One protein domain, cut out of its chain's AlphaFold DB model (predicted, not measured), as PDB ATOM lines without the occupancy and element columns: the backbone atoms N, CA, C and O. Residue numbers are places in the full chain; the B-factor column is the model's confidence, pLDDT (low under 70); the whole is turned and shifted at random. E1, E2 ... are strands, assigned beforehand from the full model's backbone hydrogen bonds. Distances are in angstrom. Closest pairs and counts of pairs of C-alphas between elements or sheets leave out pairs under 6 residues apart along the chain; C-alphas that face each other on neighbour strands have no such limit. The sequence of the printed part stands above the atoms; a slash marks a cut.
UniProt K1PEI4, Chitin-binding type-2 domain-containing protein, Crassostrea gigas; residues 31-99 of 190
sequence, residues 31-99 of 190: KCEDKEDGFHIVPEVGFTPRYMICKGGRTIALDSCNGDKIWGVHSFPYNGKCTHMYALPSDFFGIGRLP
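AT A GLANCE: This is residues 31 to 99 of the 190 residues of the protein "Chitin-binding type-2 domain-containing protein" of Crassostrea gigas (UniProt K1PEI4). With little regular structure, the domain has a three-stranded sheet, E1, E2 and E3, at one end, a small hairpin, E4 and E5, beyond the sheet, and a looping tail, residues 85 to 99, at the other end. The 69 printed residues include five strands, E1 to E5 in chain order, and no named helix; the class is all strand, with 25 residues in named elements. Both sheets are antiparallel. The whole is compact, radius of gyration of the C-alphas 12.5 A, spanning 35 by 24 by 18 A.

IN THESE COORDINATES: E1, residues 38 to 41, begins at C-alpha (26.567, -42.227, 28.142). E2, 50 to 55, is 17.0 A long; E3, 58 to 64, 17.8 A. E4 is 75 to 78; E5, 81 to 84, ends at (31.166, -40.153, 9.598).

HOW THE PARTS SIT: E1, E2 and E3 form a meander, each strand the antiparallel neighbour of the one before; N 40 and O 52 are 2.9 A apart, N 53 and O 61 2.9 A. In hairpin E4 and E5, N 76 and O 83 are 2.8 A apart. The closest C-alphas of E1 and E4, Ile 41 and Pro 77, are 5.9 A apart. E3 and E5 are apart.

THE WHOLE: The farthest C-alphas, Gly 56 and Pro 99, are 36.6 A apart. The printed part has no cut and no long link. Residues 45 to 46 have pLDDT under 70.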
ATOM      1  N   LYS A  31      15.240 -48.470  26.116       85.44
ATOM      2  CA  LYS A  31      15.521 -48.580  27.554       85.44
ATOM      3  C   LYS A  31      17.027 -48.548  27.826       85.44
ATOM      4  O   LYS A  31      17.818 -49.064  27.038       85.44
ATOM      5  N   CYS A  32      17.393 -48.003  28.984       89.31
ATOM      6  CA  CYS A  32      18.767 -47.938  29.489       89.31
ATOM      7  C   CYS A  32      18.988 -48.794  30.749       89.31
ATOM      8  O   CYS A  32      20.023 -48.647  31.382       89.31
ATOM      9  N   GLU A  33      18.031 -49.648  31.138       84.44
ATOM     10  CA  GLU A  33      18.050 -50.361  32.431       84.44
ATOM     11  C   GLU A  33      19.320 -51.212  32.637       84.44
ATOM     12  O   GLU A  33      19.811 -51.271  33.758       84.44
ATOM     13  N   ASP A  34      19.910 -51.738  31.556       85.25
ATOM     14  CA  ASP A  34      21.153 -52.532  31.569       85.25
ATOM     15  C   ASP A  34      22.304 -51.858  30.796       85.25
ATOM     16  O   ASP A  34      23.179 -52.522  30.233       85.25
ATOM     17  N   LYS A  35      22.268 -50.529  30.666       88.25
ATOM     18  CA  LYS A  35      23.277 -49.764  29.928       88.25
ATOM     19  C   LYS A  35      24.003 -48.803  30.848       88.25
ATOM     20  O   LYS A  35      23.378 -48.085  31.623       88.25
ATOM     21  N   GLU A  36      25.316 -48.753  30.669       93.06
ATOM     22  CA  GLU A  36      26.165 -47.746  31.295       93.06
ATOM     23  C   GLU A  36      25.726 -46.329  30.921       93.06
ATOM     24  O   GLU A  36      25.134 -46.090  29.862       93.06
ATOM     25  N   ASP A  37      26.063 -45.368  31.771       94.25
ATOM     26  CA  ASP A  37      25.823 -43.962  31.478       94.25
ATOM     27  C   ASP A  37      26.598 -43.533  30.222       94.25
ATOM     28  O   ASP A  37      27.770 -43.864  30.039       94.25
ATOM     29  N   GLY A  38      25.945 -42.768  29.345       93.31
ATOM     30  CA  GLY A  38      26.567 -42.227  28.142       93.31
ATOM     31  C   GLY A  38      25.801 -42.506  26.857       93.31
ATOM     32  O   GLY A  38      24.581 -42.642  26.849       93.31
ATOM     33  N   PHE A  39      26.533 -42.504  25.748       94.69
ATOM     34  CA  PHE A  39      25.995 -42.493  24.392       94.69
ATOM     35  C   PHE A  39      25.877 -43.910  23.829       94.69
ATOM     36  O   PHE A  39      26.870 -44.628  23.715       94.69
ATOM     37  N   HIS A  40      24.666 -44.288  23.423       91.56
ATOM     38  CA  HIS A  40      24.346 -45.628  22.942       91.56
ATOM     39  C   HIS A  40      23.611 -45.599  21.612       91.56
ATOM     40  O   HIS A  40      22.810 -44.707  21.337       91.56
ATOM     41  N   ILE A  41      23.841 -46.638  20.814       89.69
ATOM     42  CA  ILE A  41      23.052 -46.922  19.615       89.69
ATOM     43  C   ILE A  41      21.628 -47.285  20.060       89.69
ATOM     44  O   ILE A  41      21.453 -48.053  21.016       89.69
ATOM     45  N   VAL A  42      20.613 -46.744  19.383       87.81
ATOM     46  CA  VAL A  42      19.226 -47.171  19.605       87.81
ATOM     47  C   VAL A  42      19.061 -48.582  19.030       87.81
ATOM     48  O   VAL A  42      19.396 -48.786  17.863       87.81
ATOM     49  N   PRO A  43      18.555 -49.564  19.798       72.50
ATOM     50  CA  PRO A  43      18.282 -50.894  19.268       72.50
ATOM     51  C   PRO A  43      17.095 -50.821  18.293       72.50
ATOM     52  O   PRO A  43      15.937 -50.865  18.702       72.50
ATOM     53  N   GLU A  44      17.372 -50.664  17.001       70.19
ATOM     54  CA  GLU A  44      16.378 -50.735  15.926       70.19
ATOM     55  C   GLU A  44      16.661 -51.946  15.022       70.19
ATOM     56  O   GLU A  44      17.751 -52.525  15.034       70.19
ATOM     57  N   VAL A  45      15.662 -52.355  14.231       61.00
ATOM     58  CA  VAL A  45      15.852 -53.345  13.161       61.00
ATOM     59  C   VAL A  45      16.632 -52.660  12.039       61.00
ATOM     60  O   VAL A  45      16.055 -52.087  11.120       61.00
ATOM     61  N   GLY A  46      17.956 -52.667  12.166       66.31
ATOM     62  CA  GLY A  46      18.875 -51.992  11.259       66.31
ATOM     63  C   GLY A  46      19.657 -50.874  11.940       66.31
ATOM     64  O   GLY A  46      19.387 -50.478  13.071       66.31
ATOM     65  N   PHE A  47      20.672 -50.386  11.235       79.00
ATOM     66  CA  PHE A  47      21.559 -49.366  11.761       79.00
ATOM     67  C   PHE A  47      21.123 -47.980  11.282       79.00
ATOM     68  O   PHE A  47      21.184 -47.675  10.089       79.00
ATOM     69  N   THR A  48      20.661 -47.146  12.214       87.12
ATOM     70  CA  THR A  48      20.200 -45.783  11.932       87.12
ATOM     71  C   THR A  48      21.147 -44.751  12.542       87.12
ATOM     72  O   THR A  48      21.906 -45.060  13.462       87.12
ATOM     73  N   PRO A  49      21.127 -43.489  12.074       92.31
ATOM     74  CA  PRO A  49      21.893 -42.420  12.709       92.31
ATOM     75  C   PRO A  49      21.429 -42.096  14.143       92.31
ATOM     76  O   PRO A  49      22.018 -41.232  14.787       92.31
ATOM     77  N   ARG A  50      20.379 -42.755  14.651       91.75
ATOM     78  CA  ARG A  50      19.767 -42.451  15.943       91.75
ATOM     79  C   ARG A  50      20.584 -42.987  17.106       91.75
ATOM     80  O   ARG A  50      21.002 -44.143  17.124       91.75
ATOM     81  N   TYR A  51      20.725 -42.159  18.126       93.19
ATOM     82  CA  TYR A  51      21.362 -42.515  19.382       93.19
ATOM     83  C   TYR A  51      20.485 -42.127  20.563       93.19
ATOM     84  O   TYR A  51      19.581 -41.293  20.469       93.19
ATOM     85  N   MET A  52      20.787 -42.729  21.701       92.75
ATOM     86  CA  MET A  52      20.214 -42.360  22.981       92.75
ATOM     87  C   MET A  52      21.311 -42.063  23.993       92.75
ATOM     88  O   MET A  52      22.405 -42.625  23.921       92.75
ATOM     89  N   ILE A  53      21.006 -41.189  24.950       93.75
ATOM     90  CA  ILE A  53      21.871 -40.930  26.099       93.75
ATOM     91  C   ILE A  53      21.250 -41.565  27.339       93.75
ATOM     92  O   ILE A  53      20.112 -41.250  27.697       93.75
ATOM     93  N   CYS A  54      22.015 -42.433  27.993       93.31
ATOM     94  CA  CYS A  54      21.658 -43.093  29.238       93.31
ATOM     95  C   CYS A  54      22.258 -42.350  30.439       93.31
ATOM     96  O   CYS A  54      23.411 -41.917  30.390       93.31
ATOM     97  N   LYS A  55      21.476 -42.192  31.510       94.31
ATOM     98  CA  LYS A  55      21.943 -41.702  32.812       94.31
ATOM     99  C   LYS A  55      21.152 -42.335  33.955       94.31
ATOM    100  O   LYS A  55      19.932 -42.170  34.017       94.31
ATOM    101  N   GLY A  56      21.827 -43.035  34.864       89.38
ATOM    102  CA  GLY A  56      21.217 -43.732  35.998       89.38
ATOM    103  C   GLY A  56      20.120 -44.712  35.572       89.38
ATOM    104  O   GLY A  56      19.016 -44.671  36.117       89.38
ATOM    105  N   GLY A  57      20.380 -45.511  34.531       88.31
ATOM    106  CA  GLY A  57      19.430 -46.488  33.985       88.31
ATOM    107  C   GLY A  57      18.253 -45.890  33.200       88.31
ATOM    108  O   GLY A  57      17.309 -46.601  32.852       88.31
ATOM    109  N   ARG A  58      18.266 -44.578  32.911       86.88
ATOM    110  CA  ARG A  58      17.201 -43.881  32.170       86.88
ATOM    111  C   ARG A  58      17.692 -43.266  30.872       86.88
ATOM    112  O   ARG A  58      18.763 -42.673  30.829       86.88
ATOM    113  N   THR A  59      16.837 -43.309  29.856       90.00
ATOM    114  CA  THR A  59      17.010 -42.550  28.615       90.00
ATOM    115  C   THR A  59      16.687 -41.085  28.879       90.00
ATOM    116  O   THR A  59      15.531 -40.743  29.127       90.00
ATOM    117  N   ILE A  60      17.705 -40.226  28.855       91.69
ATOM    118  CA  ILE A  60      17.557 -38.779  29.081       91.69
ATOM    119  C   ILE A  60      17.530 -37.974  27.780       91.69
ATOM    120  O   ILE A  60      17.089 -36.829  27.784       91.69
ATOM    121  N   ALA A  61      17.976 -38.568  26.673       90.75
ATOM    122  CA  ALA A  61      17.882 -37.980  25.345       90.75
ATOM    123  C   ALA A  61      17.763 -39.072  24.279       90.75
ATOM    124  O   ALA A  61      18.307 -40.166  24.434       90.75
ATOM    125  N   LEU A  62      17.059 -38.743  23.200       91.00
ATOM    126  CA  LEU A  62      16.895 -39.560  22.006       91.00
ATOM    127  C   LEU A  62      16.998 -38.622  20.807       91.00
ATOM    128  O   LEU A  62      16.156 -37.741  20.651       91.00
ATOM    129  N   ASP A  63      18.036 -38.787  20.000       92.81
ATOM    130  CA  ASP A  63      18.383 -37.842  18.939       92.81
ATOM    131  C   ASP A  63      19.078 -38.577  17.777       92.81
ATOM    132  O   ASP A  63      19.138 -39.809  17.759       92.81
ATOM    133  N   SER A  64      19.543 -37.848  16.767       94.06
ATOM    134  CA  SER A  64      20.113 -38.388  15.538       94.06
ATOM    135  C   SER A  64      21.425 -37.705  15.173       94.06
ATOM    136  O   SER A  64      21.583 -36.492  15.300       94.06
ATOM    137  N   CYS A  65      22.388 -38.486  14.693       95.81
ATOM    138  CA  CYS A  65      23.634 -37.965  14.167       95.81
ATOM    139  C   CYS A  65      23.378 -37.199  12.868       95.81
ATOM    140  O   CYS A  65      22.919 -37.748  11.866       95.81
ATOM    141  N   ASN A  66      23.732 -35.917  12.882       96.31
ATOM    142  CA  ASN A  66      23.712 -35.086  11.689       96.31
ATOM    143  C   ASN A  66      24.823 -35.499  10.712       96.31
ATOM    144  O   ASN A  66      25.859 -36.038  11.108       96.31
ATOM    145  N   GLY A  67      24.622 -35.204   9.427       95.19
ATOM    146  CA  GLY A  67      25.670 -35.373   8.421       95.19
ATOM    147  C   GLY A  67      26.921 -34.560   8.766       95.19
ATOM    148  O   GLY A  67      26.835 -33.438   9.272       95.19
ATOM    149  N   ASP A  68      28.089 -35.134   8.496       96.81
ATOM    150  CA  ASP A  68      29.364 -34.451   8.649       96.81
ATOM    151  C   ASP A  68      29.526 -33.429   7.519       96.81
ATOM    152  O   ASP A  68      29.517 -33.785   6.340       96.81
ATOM    153  N   LYS A  69      29.655 -32.149   7.875       94.88
ATOM    154  CA  LYS A  69      29.755 -31.050   6.903       94.88
ATOM    155  C   LYS A  69      31.117 -30.989   6.209       94.88
ATOM    156  O   LYS A  69      31.193 -30.503   5.088       94.88
ATOM    157  N   ILE A  70      32.174 -31.474   6.859       94.19
ATOM    158  CA  ILE A  70      33.544 -31.476   6.328       94.19
ATOM    159  C   ILE A  70      33.696 -32.627   5.331       94.19
ATOM    160  O   ILE A  70      34.236 -32.476   4.233       94.19
ATOM    161  N   TRP A  71      33.182 -33.794   5.704       96.00
ATOM    162  CA  TRP A  71      33.198 -34.982   4.869       96.00
ATOM    163  C   TRP A  71      32.037 -35.028   3.876       96.00
ATOM    164  O   TRP A  71      32.124 -35.787   2.914       96.00
ATOM    165  N   GLY A  72      30.983 -34.234   4.063       94.75
ATOM    166  CA  GLY A  72      29.808 -34.192   3.192       94.75
ATOM    167  C   GLY A  72      29.051 -35.522   3.139       94.75
ATOM    168  O   GLY A  72      28.603 -35.926   2.071       94.75
ATOM    169  N   VAL A  73      28.987 -36.259   4.253       95.12
ATOM    170  CA  VAL A  73      28.424 -37.623   4.305       95.12
ATOM    171  C   VAL A  73      27.630 -37.863   5.579       95.12
ATOM    172  O   VAL A  73      27.721 -37.099   6.537       95.12
ATOM    173  N   HIS A  74      26.878 -38.960   5.613       94.88
ATOM    174  CA  HIS A  74      26.176 -39.380   6.817       94.88
ATOM    175  C   HIS A  74      27.143 -39.754   7.942       94.88
ATOM    176  O   HIS A  74      28.192 -40.375   7.724       94.88
ATOM    177  N   SER A  75      26.740 -39.383   9.154       96.19
ATOM    178  CA  SER A  75      27.393 -39.784  10.391       96.19
ATOM    179  C   SER A  75      26.494 -40.701  11.172       96.19
ATOM    180  O   SER A  75      25.270 -40.624  11.087       96.19
ATOM    181  N   PHE A  76      27.129 -41.541  11.971       95.00
ATOM    182  CA  PHE A  76      26.438 -42.545  12.729       95.00
ATOM    183  C   PHE A  76      27.025 -42.735  14.130       95.00
ATOM    184  O   PHE A  76      28.203 -42.440  14.353       95.00
ATOM    185  N   PRO A  77      26.219 -43.250  15.066       94.44
ATOM    186  CA  PRO A  77      26.657 -43.613  16.406       94.44
ATOM    187  C   PRO A  77      27.783 -44.658  16.393       94.44
ATOM    188  O   PRO A  77      27.581 -45.794  15.968       94.44
ATOM    189  N   TYR A  78      28.969 -44.300  16.883       93.81
ATOM    190  CA  TYR A  78      30.108 -45.215  17.001       93.81
ATOM    191  C   TYR A  78      31.041 -44.780  18.135       93.81
ATOM    192  O   TYR A  78      31.409 -43.609  18.217       93.81
ATOM    193  N   ASN A  79      31.417 -45.717  19.014       92.88
ATOM    194  CA  ASN A  79      32.298 -45.486  20.172       92.88
ATOM    195  C   ASN A  79      31.957 -44.216  20.974       92.88
ATOM    196  O   ASN A  79      32.822 -43.389  21.261       92.88
ATOM    197  N   GLY A  80      30.676 -44.046  21.306       93.06
ATOM    198  CA  GLY A  80      30.210 -42.960  22.170       93.06
ATOM    199  C   GLY A  80      30.070 -41.587  21.501       93.06
ATOM    200  O   GLY A  80      29.869 -40.596  22.200       93.06
ATOM    201  N   LYS A  81      30.178 -41.494  20.170       95.75
ATOM    202  CA  LYS A  81      30.027 -40.234  19.425       95.75
ATOM    203  C   LYS A  81      29.422 -40.438  18.039       95.75
ATOM    204  O   LYS A  81      29.375 -41.552  17.521       95.75
ATOM    205  N   CYS A  82      29.028 -39.344  17.397       96.19
ATOM    206  CA  CYS A  82      28.712 -39.349  15.973       96.19
ATOM    207  C   CYS A  82      30.000 -39.380  15.139       96.19
ATOM    208  O   CYS A  82      30.878 -38.535  15.307       96.19
ATOM    209  N   THR A  83      30.099 -40.358  14.243       96.62
ATOM    210  CA  THR A  83      31.276 -40.626  13.411       96.62
ATOM    211  C   THR A  83      30.843 -40.796  11.954       96.62
ATOM    212  O   THR A  83      29.925 -41.558  11.663       96.62
ATOM    213  N   HIS A  84      31.483 -40.082  11.028       96.94
ATOM    214  CA  HIS A  84      31.166 -40.153   9.598       96.94
ATOM    215  C   HIS A  84      31.500 -41.530   8.997       96.94
ATOM    216  O   HIS A  84      32.436 -42.192   9.437       96.94
ATOM    217  N   MET A  85      30.792 -41.956   7.944       96.25
ATOM    218  CA  MET A  85      30.918 -43.328   7.411       96.25
ATOM    219  C   MET A  85      32.330 -43.743   6.948       96.25
ATOM    220  O   MET A  85      32.678 -44.919   7.022       96.25
ATOM    221  N   TYR A  86      33.175 -42.792   6.532       97.50
ATOM    222  CA  TYR A  86      34.586 -43.043   6.176       97.50
ATOM    223  C   TYR A  86      35.527 -43.227   7.379       97.50
ATOM    224  O   TYR A  86      36.678 -43.594   7.186       97.50
ATOM    225  N   ALA A  87      35.057 -42.990   8.603       97.50
ATOM    226  CA  ALA A  87      35.757 -43.294   9.855       97.50
ATOM    227  C   ALA A  87      35.239 -44.575  10.531       97.50
ATOM    228  O   ALA A  87      35.713 -44.931  11.607       97.50
ATOM    229  N   LEU A  88      34.264 -45.257   9.923       96.25
ATOM    230  CA  LEU A  88      33.689 -46.495  10.441       96.25
ATOM    231  C   LEU A  88      34.345 -47.701   9.758       96.25
ATOM    232  O   LEU A  88      34.455 -47.678   8.527       96.25
ATOM    233  N   PRO A  89      34.740 -48.747  10.511       95.88
ATOM    234  CA  PRO A  89      35.303 -49.975   9.948       95.88
ATOM    235  C   PRO A  89      34.446 -50.561   8.823       95.88
ATOM    236  O   PRO A  89      33.222 -50.498   8.881       95.88
ATOM    237  N   SER A  90      35.062 -51.147   7.798       94.19
ATOM    238  CA  SER A  90      34.339 -51.670   6.626       94.19
ATOM    239  C   SER A  90      33.310 -52.771   6.930       94.19
ATOM    240  O   SER A  90      32.375 -52.977   6.164       94.19
ATOM    241  N   ASP A  91      33.479 -53.490   8.036       91.69
ATOM    242  CA  ASP A  91      32.561 -54.519   8.537       91.69
ATOM    243  C   ASP A  91      31.442 -53.952   9.428       91.69
ATOM    244  O   ASP A  91      30.522 -54.674   9.815       91.69
ATOM    245  N   PHE A  92      31.466 -52.649   9.717       91.94
ATOM    246  CA  PHE A  92      30.459 -51.984  10.527       91.94
ATOM    247  C   PHE A  92      29.128 -51.888   9.770       91.94
ATOM    248  O   PHE A  92      28.922 -50.989   8.950       91.94
ATOM    249  N   PHE A  93      28.235 -52.853  10.025       88.06
ATOM    250  CA  PHE A  93      26.862 -52.951   9.497       88.06
ATOM    251  C   PHE A  93      26.732 -52.784   7.968       88.06
ATOM    252  O   PHE A  93      25.687 -52.366   7.474       88.06
ATOM    253  N   GLY A  94      27.791 -53.073   7.203       88.69
ATOM    254  CA  GLY A  94      27.827 -52.871   5.748       88.69
ATOM    255  C   GLY A  94      27.753 -51.404   5.295       88.69
ATOM    256  O   GLY A  94      27.619 -51.135   4.101       88.69
ATOM    257  N   ILE A  95      27.834 -50.450   6.227       90.44
ATOM    258  CA  ILE A  95      27.805 -49.012   5.933       90.44
ATOM    259  C   ILE A  95      29.183 -48.363   6.043       90.44
ATOM    260  O   ILE A  95      29.432 -47.355   5.379       90.44
ATOM    261  N   GLY A  96      30.065 -48.914   6.881       94.81
ATOM    262  CA  GLY A  96      31.381 -48.349   7.118       94.81
ATOM    263  C   GLY A  96      32.273 -48.477   5.892       94.81
ATOM    264  O   GLY A  96      32.205 -49.450   5.143       94.81
ATOM    265  N   ARG A  97      33.080 -47.443   5.653       96.25
ATOM    266  CA  ARG A  97      33.898 -47.302   4.441       96.25
ATOM    267  C   ARG A  97      35.388 -47.208   4.729       96.25
ATOM    268  O   ARG A  97      36.154 -47.011   3.793       96.25
ATOM    269  N   LEU A  98      35.816 -47.344   5.986       97.25
ATOM    270  CA  LEU A  98      37.228 -47.326   6.360       97.25
ATOM    271  C   LEU A  98      37.863 -48.703   6.103       97.25
ATOM    272  O   LEU A  98      37.548 -49.656   6.824       97.25
ATOM    273  N   PRO A  99      38.759 -48.846   5.107       96.19
ATOM    274  CA  PRO A  99      39.391 -50.126   4.828       96.19
ATOM    275  C   PRO A  99      40.364 -50.526   5.940       96.19
ATOM    276  O   PRO A  99      40.943 -49.680   6.626       96.19
TER     277      PRO A  99